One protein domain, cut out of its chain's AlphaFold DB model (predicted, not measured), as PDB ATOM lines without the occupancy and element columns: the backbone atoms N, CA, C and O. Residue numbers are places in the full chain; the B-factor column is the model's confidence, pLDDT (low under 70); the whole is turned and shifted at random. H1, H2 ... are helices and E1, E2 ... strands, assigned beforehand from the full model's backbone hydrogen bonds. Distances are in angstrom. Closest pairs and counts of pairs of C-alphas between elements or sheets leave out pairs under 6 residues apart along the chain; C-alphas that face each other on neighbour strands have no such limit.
ATOM      1  N   GLY A 116      42.342  26.096  13.886       86.06
ATOM      2  CA  GLY A 116      42.344  24.634  13.989       86.06
ATOM      3  C   GLY A 116      41.429  23.925  12.987       86.06
ATOM      4  O   GLY A 116      40.983  22.813  13.245       86.06
ATOM      5  N   TYR A 117      41.119  24.552  11.846       86.75
ATOM      6  CA  TYR A 117      40.283  23.936  10.803       86.75
ATOM      7  C   TYR A 117      41.056  22.958   9.913       86.75
ATOM      8  O   TYR A 117      40.439  22.204   9.161       86.75
ATOM      9  N   ASP A 118      42.388  22.998   9.962       88.31
ATOM     10  CA  ASP A 118      43.266  22.090   9.229       88.31
ATOM     11  C   ASP A 118      43.696  20.920  10.126       88.31
ATOM     12  O   ASP A 118      44.487  21.139  11.043       88.31
ATOM     13  N   PRO A 119      43.195  19.693   9.892       87.12
ATOM     14  CA  PRO A 119      43.549  18.538  10.714       87.12
ATOM     15  C   PRO A 119      45.015  18.112  10.550       87.12
ATOM     16  O   PRO A 119      45.545  17.444  11.435       87.12
ATOM     17  N   ASP A 120      45.665  18.503   9.449       92.88
ATOM     18  CA  ASP A 120      47.072  18.201   9.181       92.88
ATOM     19  C   ASP A 120      48.015  19.253   9.794       92.88
ATOM     20  O   ASP A 120      49.233  19.128   9.687       92.88
ATOM     21  N   PHE A 121      47.468  20.290  10.442       93.00
ATOM     22  CA  PHE A 121      48.227  21.355  11.088       93.00
ATOM     23  C   PHE A 121      48.158  21.201  12.610       93.00
ATOM     24  O   PHE A 121      47.110  21.365  13.235       93.00
ATOM     25  N   SER A 122      49.283  20.840  13.221       94.69
ATOM     26  CA  SER A 122      49.341  20.483  14.638       94.69
ATOM     27  C   SER A 122      49.155  21.687  15.565       94.69
ATOM     28  O   SER A 122      49.438  22.831  15.211       94.69
ATOM     29  N   GLN A 123      48.759  21.429  16.817       93.00
ATOM     30  CA  GLN A 123      48.624  22.487  17.825       93.00
ATOM     31  C   GLN A 123      49.938  23.249  18.058       93.00
ATOM     32  O   GLN A 123      49.915  24.463  18.229       93.00
ATOM     33  N   GLN A 124      51.084  22.561  18.008       95.50
ATOM     34  CA  GLN A 124      52.389  23.211  18.144       95.50
ATOM     35  C   GLN A 124      52.650  24.195  16.996       95.50
ATOM     36  O   GLN A 124      53.133  25.300  17.233       95.50
ATOM     37  N   GLU A 125      52.299  23.829  15.760       95.88
ATOM     38  CA  GLU A 125      52.429  24.719  14.601       95.88
ATOM     39  C   GLU A 125      51.467  25.914  14.689       95.88
ATOM     40  O   GLU A 125      51.844  27.035  14.339       95.88
ATOM     41  N   ILE A 126      50.254  25.706  15.218       94.75
ATOM     42  CA  ILE A 126      49.301  26.784  15.521       94.75
ATOM     43  C   ILE A 126      49.898  27.753  16.544       94.75
ATOM     44  O   ILE A 126      49.900  28.962  16.308       94.75
ATOM     45  N   ASP A 127      50.423  27.244  17.656       95.56
ATOM     46  CA  ASP A 127      50.976  28.059  18.740       95.56
ATOM     47  C   ASP A 127      52.218  28.838  18.282       95.56
ATOM     48  O   ASP A 127      52.390  30.015  18.619       95.56
ATOM     49  N   ASP A 128      53.060  28.220  17.454       95.62
ATOM     50  CA  ASP A 128      54.222  28.863  16.843       95.62
ATOM     51  C   ASP A 128      53.821  29.984  15.878       95.62
ATOM     52  O   ASP A 128      54.416  31.068  15.899       95.62
ATOM     53  N   LEU A 129      52.791  29.759  15.062       97.19
ATOM     54  CA  LEU A 129      52.276  30.767  14.141       97.19
ATOM     55  C   LEU A 129      51.595  31.926  14.882       97.19
ATOM     56  O   LEU A 129      51.839  33.091  14.556       97.19
ATOM     57  N   LYS A 130      50.798  31.627  15.918       96.06
ATOM     58  CA  LYS A 130      50.204  32.635  16.809       96.06
ATOM     59  C   LYS A 130      51.283  33.487  17.455       96.06
ATOM     60  O   LYS A 130      51.190  34.711  17.413       96.06
ATOM     61  N   ARG A 131      52.324  32.860  18.011       95.94
ATOM     62  CA  ARG A 131      53.452  33.568  18.626       95.94
ATOM     63  C   ARG A 131      54.125  34.512  17.633       95.94
ATOM     64  O   ARG A 131      54.284  35.685  17.950       95.94
ATOM     65  N   PHE A 132      54.426  34.046  16.420       96.38
ATOM     66  CA  PHE A 132      55.020  34.879  15.368       96.38
ATOM     67  C   PHE A 132      54.161  36.113  15.028       96.38
ATOM     68  O   PHE A 132      54.662  37.239  14.983       96.38
ATOM     69  N   ILE A 133      52.850  35.925  14.838       94.81
ATOM     70  CA  ILE A 133      51.912  37.021  14.552       94.81
ATOM     71  C   ILE A 133      51.813  37.982  15.745       94.81
ATOM     72  O   ILE A 133      51.899  39.198  15.560       94.81
ATOM     73  N   ASN A 134      51.686  37.459  16.963       93.50
ATOM     74  CA  ASN A 134      51.553  38.256  18.182       93.50
ATOM     75  C   ASN A 134      52.810  39.096  18.450       93.50
ATOM     76  O   ASN A 134      52.700  40.295  18.702       93.50
ATOM     77  N   GLU A 135      54.004  38.509  18.321       93.12
ATOM     78  CA  GLU A 135      55.285  39.218  18.457       93.12
ATOM     79  C   GLU A 135      55.424  40.345  17.425       93.12
ATOM     80  O   GLU A 135      55.957  41.418  17.725       93.12
ATOM     81  N   SER A 136      54.893  40.143  16.213       90.81
ATOM     82  CA  SER A 136      54.919  41.167  15.163       90.81
ATOM     83  C   SER A 136      54.087  42.393  15.519       90.81
ATOM     84  O   SER A 136      54.422  43.511  15.111       90.81
ATOM     85  N   GLY A 137      53.017  42.183  16.296       86.56
ATOM     86  CA  GLY A 137      51.939  43.129  16.557       86.56
ATOM     87  C   GLY A 137      51.423  43.824  15.295       86.56
ATOM     88  O   GLY A 137      51.148  45.020  15.318       86.56
ATOM     89  N   GLY A 138      51.347  43.086  14.185       81.69
ATOM     90  CA  GLY A 138      50.777  43.572  12.928       81.69
ATOM     91  C   GLY A 138      49.251  43.574  12.900       81.69
ATOM     92  O   GLY A 138      48.639  44.369  12.190       81.69
ATOM     93  N   LEU A 139      48.613  42.706  13.689       81.62
ATOM     94  CA  LEU A 139      47.169  42.513  13.634       81.62
ATOM     95  C   LEU A 139      46.420  43.724  14.209       81.62
ATOM     96  O   LEU A 139      46.583  44.083  15.373       81.62
ATOM     97  N   GLY A 140      45.602  44.360  13.365       71.19
ATOM     98  CA  GLY A 140      44.849  45.578  13.686       71.19
ATOM     99  C   GLY A 140      45.641  46.884  13.559       71.19
ATOM    100  O   GLY A 140      45.033  47.953  13.606       71.19
ATOM    101  N   PHE A 141      46.957  46.820  13.321       70.25
ATOM    102  CA  PHE A 141      47.801  48.012  13.185       70.25
ATOM    103  C   PHE A 141      47.480  48.820  11.917       70.25
ATOM    104  O   PHE A 141      47.432  50.044  11.951       70.25
ATOM    105  N   GLU A 142      47.187  48.144  10.806       66.00
ATOM    106  CA  GLU A 142      46.845  48.777   9.518       66.00
ATOM    107  C   GLU A 142      45.441  49.398   9.477       66.00
ATOM    108  O   GLU A 142      45.003  49.878   8.430       66.00
ATOM    109  N   SER A 143      44.700  49.362  10.586       60.16
ATOM    110  CA  SER A 143      43.324  49.842  10.608       60.16
ATOM    111  C   SER A 143      43.260  51.353  10.353       60.16
ATOM    112  O   SER A 143      43.603  52.200  11.179       60.16
ATOM    113  N   ALA A 144      42.797  51.710   9.157       50.22
ATOM    114  CA  ALA A 144      42.609  53.090   8.754       50.22
ATOM    115  C   ALA A 144      41.269  53.615   9.306       50.22
ATOM    116  O   ALA A 144      40.195  53.169   8.916       50.22
ATOM    117  N   TRP A 145      41.339  54.626  10.177       42.91
ATOM    118  CA  TRP A 145      40.224  55.494  10.588       42.91
ATOM    119  C   TRP A 145      39.013  54.815  11.252       42.91
ATOM    120  O   TRP A 145      37.949  54.637  10.648       42.91
ATOM    121  N   SER A 146      39.074  54.658  12.575       41.81
ATOM    122  CA  SER A 146      37.861  54.791  13.381       41.81
ATOM    123  C   SER A 146      37.999  55.959  14.361       41.81
ATOM    124  O   SER A 146      38.997  56.121  15.059       41.81
ATOM    125  N   PHE A 147      36.973  56.807  14.364       38.44
ATOM    126  CA  PHE A 147      36.770  57.926  15.282       38.44
ATOM    127  C   PHE A 147      36.386  57.451  16.705       38.44
ATOM    128  O   PHE A 147      35.976  58.268  17.522       38.44
ATOM    129  N   THR A 148      36.495  56.150  17.006       43.94
ATOM    130  CA  THR A 148      35.976  55.537  18.242       43.94
ATOM    131  C   THR A 148      36.880  54.477  18.881       43.94
ATOM    132  O   THR A 148      36.587  54.059  19.996       43.94
ATOM    133  N   ILE A 149      37.986  54.054  18.254       44.47
ATOM    134  CA  ILE A 149      38.973  53.188  18.918       44.47
ATOM    135  C   ILE A 149      40.019  54.099  19.552       44.47
ATOM    136  O   ILE A 149      40.783  54.773  18.864       44.47
ATOM    137  N   THR A 150      40.025  54.134  20.878       43.34
ATOM    138  CA  THR A 150      40.862  55.012  21.703       43.34
ATOM    139  C   THR A 150      42.362  54.733  21.621       43.34
ATOM    140  O   THR A 150      43.126  55.472  22.233       43.34
ATOM    141  N   ASP A 151      42.812  53.736  20.853       51.91
ATOM    142  CA  ASP A 151      44.238  53.448  20.720       51.91
ATOM    143  C   ASP A 151      44.621  53.006  19.300       51.91
ATOM    144  O   ASP A 151      44.637  51.823  18.963       51.91
ATOM    145  N   LYS A 152      44.943  53.991  18.449       51.97
ATOM    146  CA  LYS A 152      45.428  53.798  17.067       51.97
ATOM    147  C   LYS A 152      46.741  53.002  16.982       51.97
ATOM    148  O   LYS A 152      47.175  52.682  15.884       51.97
ATOM    149  N   ASN A 153      47.365  52.700  18.122       56.94
ATOM    150  CA  ASN A 153      48.632  51.985  18.213       56.94
ATOM    151  C   ASN A 153      48.489  50.576  18.806       56.94
ATOM    152  O   ASN A 153      49.501  49.883  18.961       56.94
ATOM    153  N   ARG A 154      47.272  50.134  19.155       69.75
ATOM    154  CA  ARG A 154      47.071  48.814  19.758       69.75
ATOM    155  C   ARG A 154      47.121  47.719  18.694       69.75
ATOM    156  O   ARG A 154      46.299  47.680  17.783       69.75
ATOM    157  N   ALA A 155      48.062  46.801  18.870       77.62
ATOM    158  CA  ALA A 155      48.047  45.509  18.202       77.62
ATOM    159  C   ALA A 155      47.169  44.528  18.989       77.62
ATOM    160  O   ALA A 155      47.189  44.544  20.222       77.62
ATOM    161  N   TYR A 156      46.435  43.676  18.281       79.88
ATOM    162  CA  TYR A 156      45.677  42.576  18.876       79.88
ATOM    163  C   TYR A 156      46.485  41.284  18.799       79.88
ATOM    164  O   TYR A 156      47.190  41.038  17.818       79.88
ATOM    165  N   SER A 157      46.358  40.440  19.816       88.38
ATOM    166  CA  SER A 157      46.730  39.034  19.679       88.38
ATOM    167  C   SER A 157      45.749  38.299  18.758       88.38
ATOM    168  O   SER A 157      44.616  38.741  18.549       88.38
ATOM    169  N   VAL A 158      46.170  37.157  18.211       88.06
ATOM    170  CA  VAL A 158      45.296  36.288  17.403       88.06
ATOM    171  C   VAL A 158      44.044  35.877  18.180       88.06
ATOM    172  O   VAL A 158      42.958  35.885  17.607       88.06
ATOM    173  N   ASP A 159      44.176  35.561  19.469       85.75
ATOM    174  CA  ASP A 159      43.052  35.101  20.291       85.75
ATOM    175  C   ASP A 159      42.067  36.239  20.589       85.75
ATOM    176  O   ASP A 159      40.869  36.074  20.373       85.75
ATOM    177  N   GLU A 160      42.560  37.429  20.959       79.81
ATOM    178  CA  GLU A 160      41.706  38.621  21.103       79.81
ATOM    179  C   GLU A 160      40.966  38.932  19.796       79.81
ATOM    180  O   GLU A 160      39.780  39.254  19.808       79.81
ATOM    181  N   ALA A 161      41.646  38.824  18.651       77.56
ATOM    182  CA  ALA A 161      40.993  39.000  17.363       77.56
ATOM    183  C   ALA A 161      39.920  37.926  17.132       77.56
ATOM    184  O   ALA A 161      38.801  38.262  16.754       77.56
ATOM    185  N   ALA A 162      40.203  36.649  17.398       76.25
ATOM    186  CA  ALA A 162      39.247  35.559  17.210       76.25
ATOM    187  C   ALA A 162      37.975  35.724  18.058       76.25
ATOM    188  O   ALA A 162      36.865  35.515  17.555       76.25
ATOM    189  N   GLU A 163      38.109  36.170  19.307       71.31
ATOM    190  CA  GLU A 163      36.973  36.507  20.175       71.31
ATOM    191  C   GLU A 163      36.113  37.629  19.577       71.31
ATOM    192  O   GLU A 163      34.881  37.547  19.565       71.31
ATOM    193  N   LEU A 164      36.748  38.643  18.983       62.59
ATOM    194  CA  LEU A 164      36.053  39.739  18.304       62.59
ATOM    195  C   LEU A 164      35.276  39.279  17.052       62.59
ATOM    196  O   LEU A 164      34.285  39.914  16.683       62.59
ATOM    197  N   PHE A 165      35.668  38.172  16.407       55.66
ATOM    198  CA  PHE A 165      35.017  37.653  15.190       55.66
ATOM    199  C   PHE A 165      33.931  36.593  15.436       55.66
ATOM    200  O   PHE A 165      33.033  36.419  14.598       55.66
ATOM    201  N   THR A 166      33.967  35.907  16.578       50.47
ATOM    202  CA  THR A 166      33.080  34.768  16.893       50.47
ATOM    203  C   THR A 166      31.813  35.149  17.682       50.47
ATOM    204  O   THR A 166      30.911  34.325  17.820       50.47
ATOM    205  N   GLY A 167      31.659  36.413  18.107       41.72
ATOM    206  CA  GLY A 167      30.471  36.922  18.820       41.72
ATOM    207  C   GLY A 167      29.247  37.269  17.943       41.72
ATOM    208  O   GLY A 167      29.370  37.647  16.772       41.72
ATOM    209  N   SER A 168      28.037  37.168  18.515       38.03
ATOM    210  CA  SER A 168      26.747  37.303  17.810       38.03
ATOM    211  C   SER A 168      26.228  38.732  17.593       38.03
ATOM    212  O   SER A 168      25.332  38.904  16.774       38.03
ATOM    213  N   VAL A 169      26.777  39.784  18.205       32.72
ATOM    214  CA  VAL A 169      26.330  41.168  17.935       32.72
ATOM    215  C   VAL A 169      27.484  42.150  18.135       32.72
ATOM    216  O   VAL A 169      27.639  42.676  19.228       32.72
ATOM    217  N   GLN A 170      28.303  42.384  17.097       42.56
ATOM    218  CA  GLN A 170      29.211  43.553  16.969       42.56
ATOM    219  C   GLN A 170      29.914  43.627  15.585       42.56
ATOM    220  O   GLN A 170      31.068  44.024  15.458       42.56
ATOM    221  N   LYS A 171      29.224  43.241  14.499       49.16
ATOM    222  CA  LYS A 171      29.863  42.927  13.200       49.16
ATOM    223  C   LYS A 171      29.953  44.054  12.152       49.16
ATOM    224  O   LYS A 171      30.528  43.819  11.097       49.16
ATOM    225  N   ALA A 172      29.473  45.275  12.408       40.84
ATOM    226  CA  ALA A 172      29.547  46.363  11.411       40.84
ATOM    227  C   ALA A 172      30.751  47.311  11.597       40.84
ATOM    228  O   ALA A 172      31.477  47.591  10.643       40.84
ATOM    229  N   GLY A 173      31.012  47.759  12.830       42.94
ATOM    230  CA  GLY A 173      32.105  48.694  13.133       42.94
ATOM    231  C   GLY A 173      33.503  48.065  13.103       42.94
ATOM    232  O   GLY A 173      34.457  48.722  12.691       42.94
ATOM    233  N   LEU A 174      33.628  46.786  13.485       47.84
ATOM    234  CA  LEU A 174      34.901  46.053  13.475       47.84
ATOM    235  C   LEU A 174      35.315  45.649  12.062       47.84
ATOM    236  O   LEU A 174      36.481  45.787  11.718       47.84
ATOM    237  N   ALA A 175      34.365  45.257  11.204       50.50
ATOM    238  CA  ALA A 175      34.633  44.987   9.793       50.50
ATOM    239  C   ALA A 175      35.343  46.180   9.128       50.50
ATOM    240  O   ALA A 175      36.313  45.986   8.404       50.50
ATOM    241  N   LYS A 176      34.946  47.417   9.466       48.97
ATOM    242  CA  LYS A 176      35.578  48.656   8.982       48.97
ATOM    243  C   LYS A 176      37.066  48.784   9.351       48.97
ATOM    244  O   LYS A 176      37.798  49.384   8.576       48.97
ATOM    245  N   MET A 177      37.532  48.206  10.468       51.19
ATOM    246  CA  MET A 177      38.964  48.192  10.838       51.19
ATOM    247  C   MET A 177      39.822  47.437   9.817       51.19
ATOM    248  O   MET A 177      41.019  47.681   9.705       51.19
ATOM    249  N   PHE A 178      39.213  46.505   9.091       56.97
ATOM    250  CA  PHE A 178      39.896  45.578   8.201       56.97
ATOM    251  C   PHE A 178      39.826  45.998   6.741       56.97
ATOM    252  O   PHE A 178      40.350  45.293   5.879       56.97
ATOM    253  N   PHE A 179      39.216  47.153   6.469       56.31
ATOM    254  CA  PHE A 179      39.174  47.739   5.147       56.31
ATOM    255  C   PHE A 179      39.861  49.107   5.121       56.31
ATOM    256  O   PHE A 179      39.512  50.019   5.863       56.31
ATOM    257  N   GLU A 180      40.789  49.284   4.190       55.19
ATOM    258  CA  GLU A 180      41.290  50.586   3.786       55.19
ATOM    259  C   GLU A 180      40.185  51.375   3.084       55.19
ATOM    260  O   GLU A 180      39.600  50.918   2.097       55.19
ATOM    261  N   SER A 181      39.944  52.601   3.546       52.25
ATOM    262  CA  SER A 181      39.147  53.585   2.820       52.25
ATOM    263  C   SER A 181      40.053  54.429   1.922       52.25
ATOM    264  O   SER A 181      40.842  55.229   2.431       52.25
ATOM    265  N   LYS A 182      39.926  54.321   0.594       48.25
ATOM    266  CA  LYS A 182      40.560  55.294  -0.313       48.25
ATOM    267  C   LYS A 182      39.630  56.495  -0.521       48.25
ATOM    268  O   LYS A 182      38.493  56.287  -0.951       48.25
ATOM    269  N   PRO A 183      40.064  57.741  -0.245       44.44
ATOM    270  CA  PRO A 183      39.295  58.904  -0.659       44.44
ATOM    271  C   PRO A 183      39.227  58.947  -2.192       44.44
ATOM    272  O   PRO A 183      40.239  58.782  -2.877       44.44
ATOM    273  N   SER A 184      38.022  59.154  -2.728       45.50
ATOM    274  CA  SER A 184      37.821  59.509  -4.135       45.50
ATOM    275  C   SER A 184      38.648  60.756  -4.459       45.50
ATOM    276  O   SER A 184      38.606  61.734  -3.713       45.50
ATOM    277  N   LYS A 192      32.014  57.639  -2.580       37.31
ATOM    278  CA  LYS A 192      32.257  56.217  -2.846       37.31
ATOM    279  C   LYS A 192      33.570  55.862  -2.163       37.31
ATOM    280  O   LYS A 192      34.642  56.030  -2.736       37.31
ATOM    281  N   ILE A 193      33.480  55.425  -0.909       43.22
ATOM    282  CA  ILE A 193      34.595  54.763  -0.240       43.22
ATOM    283  C   ILE A 193      34.690  53.367  -0.850       43.22
ATOM    284  O   ILE A 193      33.844  52.514  -0.585       43.22
ATOM    285  N   SER A 194      35.694  53.141  -1.693       43.50
ATOM    286  CA  SER A 194      36.081  51.776  -2.042       43.50
ATOM    287  C   SER A 194      36.832  51.195  -0.851       43.50
ATOM    288  O   SER A 194      37.891  51.707  -0.483       43.50
ATOM    289  N   TYR A 195      36.247  50.165  -0.249       52.62
ATOM    290  CA  TYR A 195      36.809  49.410   0.862       52.62
ATOM    291  C   TYR A 195      37.650  48.257   0.303       52.62
ATOM    292  O   TYR A 195      37.102  47.321  -0.279       52.62
ATOM    293  N   ASN A 196      38.972  48.328   0.452       57.66
ATOM    294  CA  ASN A 196      39.871  47.209   0.143       57.66
ATOM    295  C   ASN A 196      40.327  46.568   1.441       57.66
ATOM    296  O   ASN A 196      40.581  47.296   2.385       57.66
ATOM    297  N   LEU A 197      40.466  45.245   1.505       61.81
ATOM    298  CA  LEU A 197      41.034  44.621   2.703       61.81
ATOM    299  C   LEU A 197      42.434  45.177   2.968       61.81
ATOM    300  O   LEU A 197      43.230  45.251   2.029       61.81
ATOM    301  N   VAL A 198      42.731  45.513   4.223       76.56
ATOM    302  CA  VAL A 198      44.107  45.810   4.644       76.56
ATOM    303  C   VAL A 198      44.984  44.584   4.373       76.56
ATOM    304  O   VAL A 198      44.507  43.440   4.420       76.56
ATOM    305  N   LYS A 199      46.258  44.801   4.044       84.69
ATOM    306  CA  LYS A 199      47.140  43.742   3.543       84.69
ATOM    307  C   LYS A 199      47.274  42.575   4.526       84.69
ATOM    308  O   LYS A 199      47.241  41.425   4.095       84.69
ATOM    309  N   SER A 200      47.311  42.843   5.827       84.69
ATOM    310  CA  SER A 200      47.368  41.825   6.884       84.69
ATOM    311  C   SER A 200      46.185  40.857   6.819       84.69
ATOM    312  O   SER A 200      46.362  39.651   6.960       84.69
ATOM    313  N   ILE A 201      44.976  41.346   6.531       84.25
ATOM    314  CA  ILE A 201      43.798  40.478   6.409       84.25
ATOM    315  C   ILE A 201      43.811  39.692   5.106       84.25
ATOM    316  O   ILE A 201      43.463  38.516   5.106       84.25
ATOM    317  N   GLN A 202      44.285  40.292   4.013       86.81
ATOM    318  CA  GLN A 202      44.487  39.547   2.769       86.81
ATOM    319  C   GLN A 202      45.454  38.373   2.966       86.81
ATOM    320  O   GLN A 202      45.230  37.299   2.415       86.81
ATOM    321  N   LEU A 203      46.518  38.571   3.753       92.94
ATOM    322  CA  LEU A 203      47.474  37.516   4.081       92.94
ATOM    323  C   LEU A 203      46.836  36.428   4.956       92.94
ATOM    324  O   LEU A 203      47.031  35.247   4.678       92.94
ATOM    325  N   LEU A 204      46.028  36.796   5.952       92.56
ATOM    326  CA  LEU A 204      45.305  35.829   6.789       92.56
ATOM    327  C   LEU A 204      44.235  35.037   6.018       92.56
ATOM    328  O   LEU A 204      44.007  33.866   6.315       92.56
ATOM    329  N   ASP A 205      43.615  35.638   5.003       90.12
ATOM    330  CA  ASP A 205      42.646  34.972   4.122       90.12
ATOM    331  C   ASP A 205      43.295  34.168   2.980       90.12
ATOM    332  O   ASP A 205      42.591  33.522   2.202       90.12
ATOM    333  N   SER A 206      44.621  34.186   2.850       95.06
ATOM    334  CA  SER A 206      45.340  33.432   1.815       95.06
ATOM    335  C   SER A 206      45.516  31.950   2.185       95.06
ATOM    336  O   SER A 206      45.448  31.604   3.362       95.06
ATOM    337  N   ASN A 207      45.779  31.071   1.205       96.31
ATOM    338  CA  ASN A 207      46.256  29.695   1.455       96.31
ATOM    339  C   ASN A 207      47.773  29.536   1.239       96.31
ATOM    340  O   ASN A 207      48.230  28.470   0.822       96.31
ATOM    341  N   LEU A 208      48.549  30.597   1.478       95.94
ATOM    342  CA  LEU A 208      50.005  30.537   1.352       95.94
ATOM    343  C   LEU A 208      50.594  29.389   2.192       95.94
ATOM    344  O   LEU A 208      50.016  28.973   3.201       95.94
ATOM    345  N   SER A 209      51.774  28.912   1.789       95.56
ATOM    346  CA  SER A 209      52.615  28.114   2.685       95.56
ATOM    347  C   SER A 209      52.925  28.922   3.953       95.56
ATOM    348  O   SER A 209      52.837  30.155   3.951       95.56
TER     349      SER A 209
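Overview. This is residues 116 to 184 and 192 to 209 of the 336 residues of an uncharacterized protein of Campylobacter fetus subsp. venerealis (UniProt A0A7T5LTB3). An elongated model has its longest helix, H1, at one end and a small ribbon of two strands, E1 and E2, at the other, with the shorter helices H2, H3 and H4 between these ends. The unnamed stretch of residues 137 to 157 loops out from H1 and folds back to H2, and residues 119 to 125 and 166 to 172 stick out. The 87 printed residues run H1 H2 H3 E1 E2 H4, mostly helix, with 41 residues in named elements, under half; the sheet E1 - E2 is antiparallel. The whole is only just compact, close to loose, with a radius of gyration of the C-alphas of 14.3 A and spans of 44 by 27 by 25 A.

Arrangement. H1, residues 123 to 136, only just touches H2, residues 158 to 166, with 3 pairs of C-alphas within 8 A and through its residues 130 to 134 alone. Their closest C-alphas, those of Lys 130 and Val 158, are 6.1 A apart, and their lines are about perpendicular at 79 degrees. H3, residues 175 to 178, is apart from H1 and H2. E1, residues 179 to 182, and E2, residues 194 to 197, are antiparallel neighbours at 143 degrees, with N 180 and O 196 within hydrogen-bond range at 2.7 A. H4, residues 199 to 204, is close to H3 but not clearly touching, the closest C-alphas, of Phe 178 and Ile 201, being 6.7 A apart. In H1, H2 and H4 every O i to N i+4 pair is within hydrogen-bond range; H3 is too short for such a pair.

Along the chain. H1 begins at C-alpha 123 (48.624, 22.487, 17.825) and is 19.9 A long; H2 is 12.3 A and H3 5.5 A. E1 is 9.4 A, E2 9.9 A, and H4, 8.7 A, ends at C-alpha 204 (45.305, 35.829, 6.789).

Size, cuts and confidence. The C-alphas farthest apart, of Gln 124 and Ser 184, are 45.0 A apart. Residues 185 to 191 are not printed, and C-alphas 184 and 192 are 6.6 A apart across the cut. The link from H1 to H2 is long. Confidence is under 70 at residues 142 to 154, 164 to 184 and 192 to 197.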